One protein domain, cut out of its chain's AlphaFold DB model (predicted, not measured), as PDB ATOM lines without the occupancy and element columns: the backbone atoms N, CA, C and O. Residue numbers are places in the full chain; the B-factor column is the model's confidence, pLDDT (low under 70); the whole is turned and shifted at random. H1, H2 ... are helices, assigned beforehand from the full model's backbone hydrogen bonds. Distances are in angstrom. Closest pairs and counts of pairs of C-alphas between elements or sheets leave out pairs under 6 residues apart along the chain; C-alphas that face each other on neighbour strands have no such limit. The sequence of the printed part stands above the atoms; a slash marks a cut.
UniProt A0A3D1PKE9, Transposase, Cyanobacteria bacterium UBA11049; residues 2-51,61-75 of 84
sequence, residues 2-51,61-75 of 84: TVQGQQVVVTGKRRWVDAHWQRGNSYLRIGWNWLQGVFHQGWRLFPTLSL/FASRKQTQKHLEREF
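AT A GLANCE: This is residues 2 to 51 and 61 to 75 of the 84 residues of the protein "Transposase" of Cyanobacteria bacterium UBA11049 (UniProt A0A3D1PKE9). Picture a small helical body with a detached arm: the long helix H3 is crossed nearly at right angles by H1, and the short H2 packs on H3 as well. H4 belongs to the other end of the length, beyond a cut in the printed part; it touches no helix, and its residues 64 to 69 stick out free. The printed part has 65 residues with four named helices, in the order H1, H2, H3, H4, and no named strand; the class is all helix, with 39 residues in the helices. The whole is loose, with a radius of gyration of the C-alphas of 14.5 A, and elongated, spanning 45 by 24 by 16 A.

HOW THE PARTS SIT: Begin at the first printed residue with H1, residues 2 to 10, and look from Gly 5 across to Gly 31 in H3, residues 27 to 41. These are the closest C-alphas of the two helices, 3.5 A apart; H1 and H3 touch and stand about perpendicular, at 85 degrees. Next along the chain is H2, residues 14 to 17, which is close to H1 but not clearly touching it; the closest C-alphas, those of Val 8 and Arg 14, are 5.5 A apart. H2 does touch H3, where the closest C-alphas, those of Val 17 and Asn 33, are 5.6 A apart. Go on past the cut to H4, residues 64 to 74: it is apart from H1, H2 and H3. In the backbones of H1 and H3, every O i to N i+4 pair is within hydrogen-bond range; in H4, 6 of 7 are, and H2 is too short for such a pair.

IN THESE COORDINATES: Find C-alpha 2 at (-27.400, 13.037, 13.993); from there H1 runs 12.3 A to C-alpha 10. H2, from C-alpha 14 to C-alpha 17, measures 5.6 A. Find C-alpha 27 at (-26.280, 17.787, 14.555); from there H3, the longest helix, with 15 residues, runs 20.1 A to C-alpha 41 at (-46.264, 19.533, 15.513). H4 runs 15.4 A from C-alpha 64 to C-alpha 74 at (-4.625, 29.522, 11.369).

THE WHOLE: The two C-alphas farthest apart, those of Gly 42 and Phe 75, are 47.7 A apart. Residues 52 to 60 are not printed, and C-alphas 51 and 61 stand 23.1 A apart across this cut. The link from H1 to H2 is tight, with 3 residues, and that from H2 to H3 is short, with 9; H3 to H4 is the link across the cut. Look in the B-factor column for a mean pLDDT of 83.2 over the printed part; the model's confidence is under 70 at residues 20 to 24, 61 to 62 and 73 to 75.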
ATOM      1  N   THR A   2     -28.368  12.228  14.765       88.88
ATOM      2  CA  THR A   2     -27.400  13.037  13.993       88.88
ATOM      3  C   THR A   2     -27.739  13.151  12.505       88.88
ATOM      4  O   THR A   2     -27.700  14.243  11.955       88.88
ATOM      5  N   VAL A   3     -28.166  12.050  11.881       91.12
ATOM      6  CA  VAL A   3     -28.574  12.008  10.466       91.12
ATOM      7  C   VAL A   3     -29.759  12.932  10.169       91.12
ATOM      8  O   VAL A   3     -29.774  13.645   9.171       91.12
ATOM      9  N   GLN A   4     -30.726  12.986  11.089       93.06
ATOM     10  CA  GLN A   4     -31.870  13.891  10.993       93.06
ATOM     11  C   GLN A   4     -31.410  15.342  11.124       93.06
ATOM     12  O   GLN A   4     -31.793  16.182  10.320       93.06
ATOM     13  N   GLY A   5     -30.539  15.636  12.093       91.19
ATOM     14  CA  GLY A   5     -30.009  16.986  12.271       91.19
ATOM     15  C   GLY A   5     -29.162  17.464  11.098       91.19
ATOM     16  O   GLY A   5     -29.261  18.626  10.719       91.19
ATOM     17  N   GLN A   6     -28.390  16.579  10.469       89.75
ATOM     18  CA  GLN A   6     -27.696  16.897   9.226       89.75
ATOM     19  C   GLN A   6     -28.692  17.224   8.105       89.75
ATOM     20  O   GLN A   6     -28.541  18.244   7.437       89.75
ATOM     21  N   GLN A   7     -29.753  16.428   7.946       91.12
ATOM     22  CA  GLN A   7     -30.779  16.682   6.933       91.12
ATOM     23  C   GLN A   7     -31.538  17.996   7.178       91.12
ATOM     24  O   GLN A   7     -31.870  18.712   6.231       91.12
ATOM     25  N   VAL A   8     -31.771  18.369   8.438       90.69
ATOM     26  CA  VAL A   8     -32.328  19.682   8.807       90.69
ATOM     27  C   VAL A   8     -31.439  20.821   8.307       90.69
ATOM     28  O   VAL A   8     -31.953  21.820   7.800       90.69
ATOM     29  N   VAL A   9     -30.117  20.679   8.425       87.69
ATOM     30  CA  VAL A   9     -29.156  21.681   7.948       87.69
ATOM     31  C   VAL A   9     -29.093  21.715   6.424       87.69
ATOM     32  O   VAL A   9     -29.250  22.791   5.852       87.69
ATOM     33  N   VAL A  10     -28.963  20.557   5.769       87.94
ATOM     34  CA  VAL A  10     -28.929  20.442   4.299       87.94
ATOM     35  C   VAL A  10     -30.198  21.010   3.661       87.94
ATOM     36  O   VAL A  10     -30.135  21.672   2.632       87.94
ATOM     37  N   THR A  11     -31.359  20.800   4.283       89.25
ATOM     38  CA  THR A  11     -32.644  21.302   3.768       89.25
ATOM     39  C   THR A  11     -32.982  22.727   4.217       89.25
ATOM     40  O   THR A  11     -34.107  23.174   4.000       89.25
ATOM     41  N   GLY A  12     -32.056  23.436   4.873       87.38
ATOM     42  CA  GLY A  12     -32.241  24.829   5.298       87.38
ATOM     43  C   GLY A  12     -33.251  25.038   6.434       87.38
ATOM     44  O   GLY A  12     -33.583  26.175   6.768       87.38
ATOM     45  N   LYS A  13     -33.731  23.969   7.081       90.12
ATOM     46  CA  LYS A  13     -34.767  24.028   8.130       90.12
ATOM     47  C   LYS A  13     -34.221  24.298   9.528       90.12
ATOM     48  O   LYS A  13     -34.971  24.302  10.498       90.12
ATOM     49  N   ARG A  14     -32.919  24.559   9.666       87.38
ATOM     50  CA  ARG A  14     -32.275  24.773  10.972       87.38
ATOM     51  C   ARG A  14     -32.958  25.854  11.813       87.38
ATOM     52  O   ARG A  14     -33.132  25.642  13.004       87.38
ATOM     53  N   ARG A  15     -33.432  26.950  11.207       87.38
ATOM     54  CA  ARG A  15     -34.130  28.035  11.928       87.38
ATOM     55  C   ARG A  15     -35.406  27.594  12.653       87.38
ATOM     56  O   ARG A  15     -35.824  28.274  13.579       87.38
ATOM     57  N   TRP A  16     -36.000  26.468  12.260       89.62
ATOM     58  CA  TRP A  16     -37.227  25.939  12.862       89.62
ATOM     59  C   TRP A  16     -36.961  25.298  14.226       89.62
ATOM     60  O   TRP A  16     -37.833  25.261  15.084       89.62
ATOM     61  N   VAL A  17     -35.742  24.793  14.420       89.19
ATOM     62  CA  VAL A  17     -35.317  24.060  15.622       89.19
ATOM     63  C   VAL A  17     -34.195  24.757  16.391       89.19
ATOM     64  O   VAL A  17     -33.874  24.374  17.516       89.19
ATOM     65  N   ASP A  18     -33.569  25.749  15.763       84.00
ATOM     66  CA  ASP A  18     -32.425  26.505  16.249       84.00
ATOM     67  C   ASP A  18     -32.475  27.925  15.668       84.00
ATOM     68  O   ASP A  18     -31.894  28.220  14.619       84.00
ATOM     69  N   ALA A  19     -33.189  28.818  16.355       74.56
ATOM     70  CA  ALA A  19     -33.275  30.228  15.975       74.56
ATOM     71  C   ALA A  19     -31.897  30.921  16.001       74.56
ATOM     72  O   ALA A  19     -31.633  31.833  15.218       74.56
ATOM     73  N   HIS A  20     -30.985  30.457  16.863       67.94
ATOM     74  CA  HIS A  20     -29.662  31.046  17.058       67.94
ATOM     75  C   HIS A  20     -28.595  30.272  16.280       67.94
ATOM     76  O   HIS A  20     -27.690  29.675  16.864       67.94
ATOM     77  N   TRP A  21     -28.662  30.349  14.945       63.47
ATOM     78  CA  TRP A  21     -27.729  29.690  14.010       63.47
ATOM     79  C   TRP A  21     -26.239  29.840  14.402       63.47
ATOM     80  O   TRP A  21     -25.451  28.910  14.216       63.47
ATOM     81  N   GLN A  22     -25.883  30.967  15.031       60.59
ATOM     82  CA  GLN A  22     -24.528  31.328  15.464       60.59
ATOM     83  C   GLN A  22     -24.011  30.550  16.694       60.59
ATOM     84  O   GLN A  22     -22.823  30.609  16.992       60.59
ATOM     85  N   ARG A  23     -24.851  29.804  17.429       65.31
ATOM     86  CA  ARG A  23     -24.477  29.200  18.727       65.31
ATOM     87  C   ARG A  23     -23.850  27.798  18.675       65.31
ATOM     88  O   ARG A  23     -23.831  27.118  19.695       65.31
ATOM     89  N   GLY A  24     -23.311  27.362  17.535       69.38
ATOM     90  CA  GLY A  24     -22.543  26.105  17.460       69.38
ATOM     91  C   GLY A  24     -23.336  24.889  17.926       69.38
ATOM     92  O   GLY A  24     -23.027  24.260  18.933       69.38
ATOM     93  N   ASN A  25     -24.417  24.593  17.215       80.44
ATOM     94  CA  ASN A  25     -25.366  23.574  17.616       80.44
ATOM     95  C   ASN A  25     -25.005  22.226  16.969       80.44
ATOM     96  O   ASN A  25     -24.905  22.151  15.747       80.44
ATOM     97  N   SER A  26     -24.783  21.167  17.760       85.50
ATOM     98  CA  SER A  26     -24.407  19.862  17.196       85.50
ATOM     99  C   SER A  26     -25.562  19.256  16.391       85.50
ATOM    100  O   SER A  26     -26.732  19.411  16.753       85.50
ATOM    101  N   TYR A  27     -25.256  18.498  15.333       87.50
ATOM    102  CA  TYR A  27     -26.280  17.787  14.555       87.50
ATOM    103  C   TYR A  27     -27.123  16.839  15.414       87.50
ATOM    104  O   TYR A  27     -28.293  16.610  15.121       87.50
ATOM    105  N   LEU A  28     -26.568  16.315  16.508       90.31
ATOM    106  CA  LEU A  28     -27.331  15.513  17.455       90.31
ATOM    107  C   LEU A  28     -28.466  16.327  18.094       90.31
ATOM    108  O   LEU A  28     -29.617  15.888  18.068       90.31
ATOM    109  N   ARG A  29     -28.155  17.523  18.614       90.62
ATOM    110  CA  ARG A  29     -29.133  18.398  19.280       90.62
ATOM    111  C   ARG A  29     -30.143  18.980  18.288       90.62
ATOM    112  O   ARG A  29     -31.332  19.002  18.584       90.62
ATOM    113  N   ILE A  30     -29.695  19.356  17.087       90.94
ATOM    114  CA  ILE A  30     -30.584  19.775  15.988       90.94
ATOM    115  C   ILE A  30     -31.568  18.646  15.636       90.94
ATOM    116  O   ILE A  30     -32.768  18.886  15.523       90.94
ATOM    117  N   GLY A  31     -31.077  17.409  15.497       92.62
ATOM    118  CA  GLY A  31     -31.912  16.252  15.176       92.62
ATOM    119  C   GLY A  31     -32.912  15.903  16.278       92.62
ATOM    120  O   GLY A  31     -34.040  15.524  15.977       92.62
ATOM    121  N   TRP A  32     -32.527  16.074  17.544       94.62
ATOM    122  CA  TRP A  32     -33.432  15.889  18.677       94.62
ATOM    123  C   TRP A  32     -34.578  16.905  18.672       94.62
ATOM    124  O   TRP A  32     -35.742  16.518  18.732       94.62
ATOM    125  N   ASN A  33     -34.265  18.194  18.510       93.69
ATOM    126  CA  ASN A  33     -35.281  19.246  18.435       93.69
ATOM    127  C   ASN A  33     -36.234  19.042  17.244       93.69
ATOM    128  O   ASN A  33     -37.430  19.297  17.359       93.69
ATOM    129  N   TRP A  34     -35.726  18.541  16.113       94.56
ATOM    130  CA  TRP A  34     -36.566  18.188  14.966       94.56
ATOM    131  C   TRP A  34     -37.579  17.100  15.307       94.56
ATOM    132  O   TRP A  34     -38.751  17.221  14.965       94.56
ATOM    133  N   LEU A  35     -37.151  16.063  16.022       94.56
ATOM    134  CA  LEU A  35     -38.034  14.985  16.459       94.56
ATOM    135  C   LEU A  35     -39.088  15.433  17.457       94.56
ATOM    136  O   LEU A  35     -40.228  14.997  17.351       94.56
ATOM    137  N   GLN A  36     -38.746  16.340  18.366       95.50
ATOM    138  CA  GLN A  36     -39.754  16.979  19.209       95.50
ATOM    139  C   GLN A  36     -40.822  17.671  18.342       95.50
ATOM    140  O   GLN A  36     -42.011  17.504  18.586       95.50
ATOM    141  N   GLY A  37     -40.427  18.354  17.261       95.06
ATOM    142  CA  GLY A  37     -41.369  18.908  16.282       95.06
ATOM    143  C   GLY A  37     -42.167  17.851  15.503       95.06
ATOM    144  O   GLY A  37     -43.351  18.048  15.247       95.06
ATOM    145  N   VAL A  38     -41.579  16.694  15.188       95.12
ATOM    146  CA  VAL A  38     -42.313  15.551  14.606       95.12
ATOM    147  C   VAL A  38     -43.424  15.088  15.551       95.12
ATOM    148  O   VAL A  38     -44.565  14.947  15.120       95.12
ATOM    149  N   PHE A  39     -43.115  14.908  16.837       95.62
ATOM    150  CA  PHE A  39     -44.086  14.437  17.826       95.62
ATOM    151  C   PHE A  39     -45.147  15.482  18.179       95.62
ATOM    152  O   PHE A  39     -46.327  15.152  18.249       95.62
ATOM    153  N   HIS A  40     -44.749  16.734  18.397       95.94
ATOM    154  CA  HIS A  40     -45.659  17.772  18.887       95.94
ATOM    155  C   HIS A  40     -46.385  18.533  17.776       95.94
ATOM    156  O   HIS A  40     -47.497  19.003  17.992       95.94
ATOM    157  N   GLN A  41     -45.761  18.688  16.607       94.19
ATOM    158  CA  GLN A  41     -46.264  19.533  15.513       94.19
ATOM    159  C   GLN A  41     -46.596  18.731  14.248       94.19
ATOM    160  O   GLN A  41     -46.965  19.315  13.231       94.19
ATOM    161  N   GLY A  42     -46.451  17.401  14.279       94.38
ATOM    162  CA  GLY A  42     -46.749  16.533  13.138       94.38
ATOM    163  C   GLY A  42     -45.790  16.709  11.959       94.38
ATOM    164  O   GLY A  42     -46.154  16.432  10.814       94.38
ATOM    165  N   TRP A  43     -44.570  17.201  12.200       94.69
ATOM    166  CA  TRP A  43     -43.564  17.297  11.142       94.69
ATOM    167  C   TRP A  43     -43.201  15.918  10.592       94.69
ATOM    168  O   TRP A  43     -43.332  14.896  11.257       94.69
ATOM    169  N   ARG A  44     -42.691  15.884   9.359       94.06
ATOM    170  CA  ARG A  44     -42.245  14.631   8.745       94.06
ATOM    171  C   ARG A  44     -40.810  14.306   9.141       94.06
ATOM    172  O   ARG A  44     -39.921  15.160   9.113       94.06
ATOM    173  N   LEU A  45     -40.596  13.040   9.471       93.50
ATOM    174  CA  LEU A  45     -39.276  12.475   9.707       93.50
ATOM    175  C   LEU A  45     -38.564  12.290   8.360       93.50
ATOM    176  O   LEU A  45     -39.198  11.942   7.361       93.50
ATOM    177  N   PHE A  46     -37.259  12.544   8.307       91.50
ATOM    178  CA  PHE A  46     -36.516  12.341   7.068       91.50
ATOM    179  C   PHE A  46     -36.215  10.848   6.875       91.50
ATOM    180  O   PHE A  46     -35.741  10.218   7.819       91.50
ATOM    181  N   PRO A  47     -36.388  10.278   5.671       89.19
ATOM    182  CA  PRO A  47     -36.099   8.863   5.411       89.19
ATOM    183  C   PRO A  47     -34.590   8.544   5.300       89.19
ATOM    184  O   PRO A  47     -34.207   7.504   4.776       89.19
ATOM    185  N   THR A  48     -33.710   9.433   5.771       80.94
ATOM    186  CA  THR A  48     -32.253   9.317   5.622       80.94
ATOM    187  C   THR A  48     -31.626   8.449   6.716       80.94
ATOM    188  O   THR A  48     -31.826   8.699   7.909       80.94
ATOM    189  N   LEU A  49     -30.791   7.488   6.301       79.50
ATOM    190  CA  LEU A  49     -30.040   6.583   7.183       79.50
ATOM    191  C   LEU A  49     -28.522   6.843   7.205       79.50
ATOM    192  O   LEU A  49     -27.851   6.386   8.127       79.50
ATOM    193  N   SER A  50     -27.976   7.589   6.242       83.12
ATOM    194  CA  SER A  50     -26.532   7.815   6.104       83.12
ATOM    195  C   SER A  50     -26.107   9.242   6.448       83.12
ATOM    196  O   SER A  50     -26.758  10.220   6.080       83.12
ATOM    197  N   LEU A  51     -24.982   9.357   7.160       78.19
ATOM    198  CA  LEU A  51     -24.301  10.630   7.373       78.19
ATOM    199  C   LEU A  51     -23.501  10.975   6.122       78.19
ATOM    200  O   LEU A  51     -22.762  10.138   5.607       78.19
ATOM    201  N   PHE A  61     -19.018  30.252  15.595       66.44
ATOM    202  CA  PHE A  61     -18.345  30.860  16.736       66.44
ATOM    203  C   PHE A  61     -19.351  31.556  17.651       66.44
ATOM    204  O   PHE A  61     -20.089  32.441  17.220       66.44
ATOM    205  N   ALA A  62     -19.337  31.214  18.940       60.69
ATOM    206  CA  ALA A  62     -20.243  31.822  19.916       60.69
ATOM    207  C   ALA A  62     -19.866  33.275  20.282       60.69
ATOM    208  O   ALA A  62     -20.639  33.956  20.953       60.69
ATOM    209  N   SER A  63     -18.701  33.771  19.846       72.50
ATOM    210  CA  SER A  63     -18.307  35.176  19.992       72.50
ATOM    211  C   SER A  63     -17.249  35.597  18.972       72.50
ATOM    212  O   SER A  63     -16.423  34.786  18.551       72.50
ATOM    213  N   ARG A  64     -17.193  36.904  18.678       72.06
ATOM    214  CA  ARG A  64     -16.131  37.508  17.853       72.06
ATOM    215  C   ARG A  64     -14.730  37.241  18.411       72.06
ATOM    216  O   ARG A  64     -13.812  36.999  17.644       72.06
ATOM    217  N   LYS A  65     -14.574  37.212  19.742       78.19
ATOM    218  CA  LYS A  65     -13.300  36.866  20.400       78.19
ATOM    219  C   LYS A  65     -12.871  35.428  20.099       78.19
ATOM    220  O   LYS A  65     -11.691  35.176  19.899       78.19
ATOM    221  N   GLN A  66     -13.814  34.485  20.059       73.88
ATOM    222  CA  GLN A  66     -13.519  33.098  19.685       73.88
ATOM    223  C   GLN A  66     -13.207  32.961  18.196       73.88
ATOM    224  O   GLN A  66     -12.296  32.212  17.863       73.88
ATOM    225  N   THR A  67     -13.907  33.699  17.329       75.62
ATOM    226  CA  THR A  67     -13.558  33.789  15.904       75.62
ATOM    227  C   THR A  67     -12.135  34.309  15.732       75.62
ATOM    228  O   THR A  67     -11.334  33.689  15.050       75.62
ATOM    229  N   GLN A  68     -11.786  35.400  16.416       77.31
ATOM    230  CA  GLN A  68     -10.455  35.991  16.330       77.31
ATOM    231  C   GLN A  68      -9.369  35.048  16.855       77.31
ATOM    232  O   GLN A  68      -8.389  34.809  16.164       77.31
ATOM    233  N   LYS A  69      -9.597  34.400  18.003       75.88
ATOM    234  CA  LYS A  69      -8.694  33.370  18.536       75.88
ATOM    235  C   LYS A  69      -8.541  32.160  17.602       75.88
ATOM    236  O   LYS A  69      -7.514  31.489  17.642       75.88
ATOM    237  N   HIS A  70      -9.565  31.826  16.815       70.50
ATOM    238  CA  HIS A  70      -9.477  30.775  15.800       70.50
ATOM    239  C   HIS A  70      -8.610  31.220  14.618       70.50
ATOM    240  O   HIS A  70      -7.688  30.501  14.252       70.50
ATOM    241  N   LEU A  71      -8.848  32.423  14.090       70.06
ATOM    242  CA  LEU A  71      -8.082  32.994  12.977       70.06
ATOM    243  C   LEU A  71      -6.602  33.209  13.337       70.06
ATOM    244  O   LEU A  71      -5.724  32.897  12.542       70.06
ATOM    245  N   GLU A  72      -6.308  33.656  14.562       71.00
ATOM    246  CA  GLU A  72      -4.935  33.803  15.080       71.00
ATOM    247  C   GLU A  72      -4.151  32.480  15.096       71.00
ATOM    248  O   GLU A  72      -2.923  32.487  15.010       71.00
ATOM    249  N   ARG A  73      -4.847  31.340  15.207       61.09
ATOM    250  CA  ARG A  73      -4.231  30.004  15.160       61.09
ATOM    251  C   ARG A  73      -3.982  29.514  13.738       61.09
ATOM    252  O   ARG A  73      -3.113  28.667  13.565       61.09
ATOM    253  N   GLU A  74      -4.734  30.000  12.751       63.09
ATOM    254  CA  GLU A  74      -4.625  29.522  11.369       63.09
ATOM    255  C   GLU A  74      -3.400  30.083  10.644       63.09
ATOM    256  O   GLU A  74      -2.829  29.381   9.813       63.09
ATOM    257  N   PHE A  75      -2.933  31.291  10.972       56.31
ATOM    258  CA  PHE A  75      -1.649  31.786  10.472       56.31
ATOM    259  C   PHE A  75      -1.126  32.972  11.290       56.31
ATOM    260  O   PHE A  75      -1.828  33.943  11.556       56.31
TER     261      PHE A  75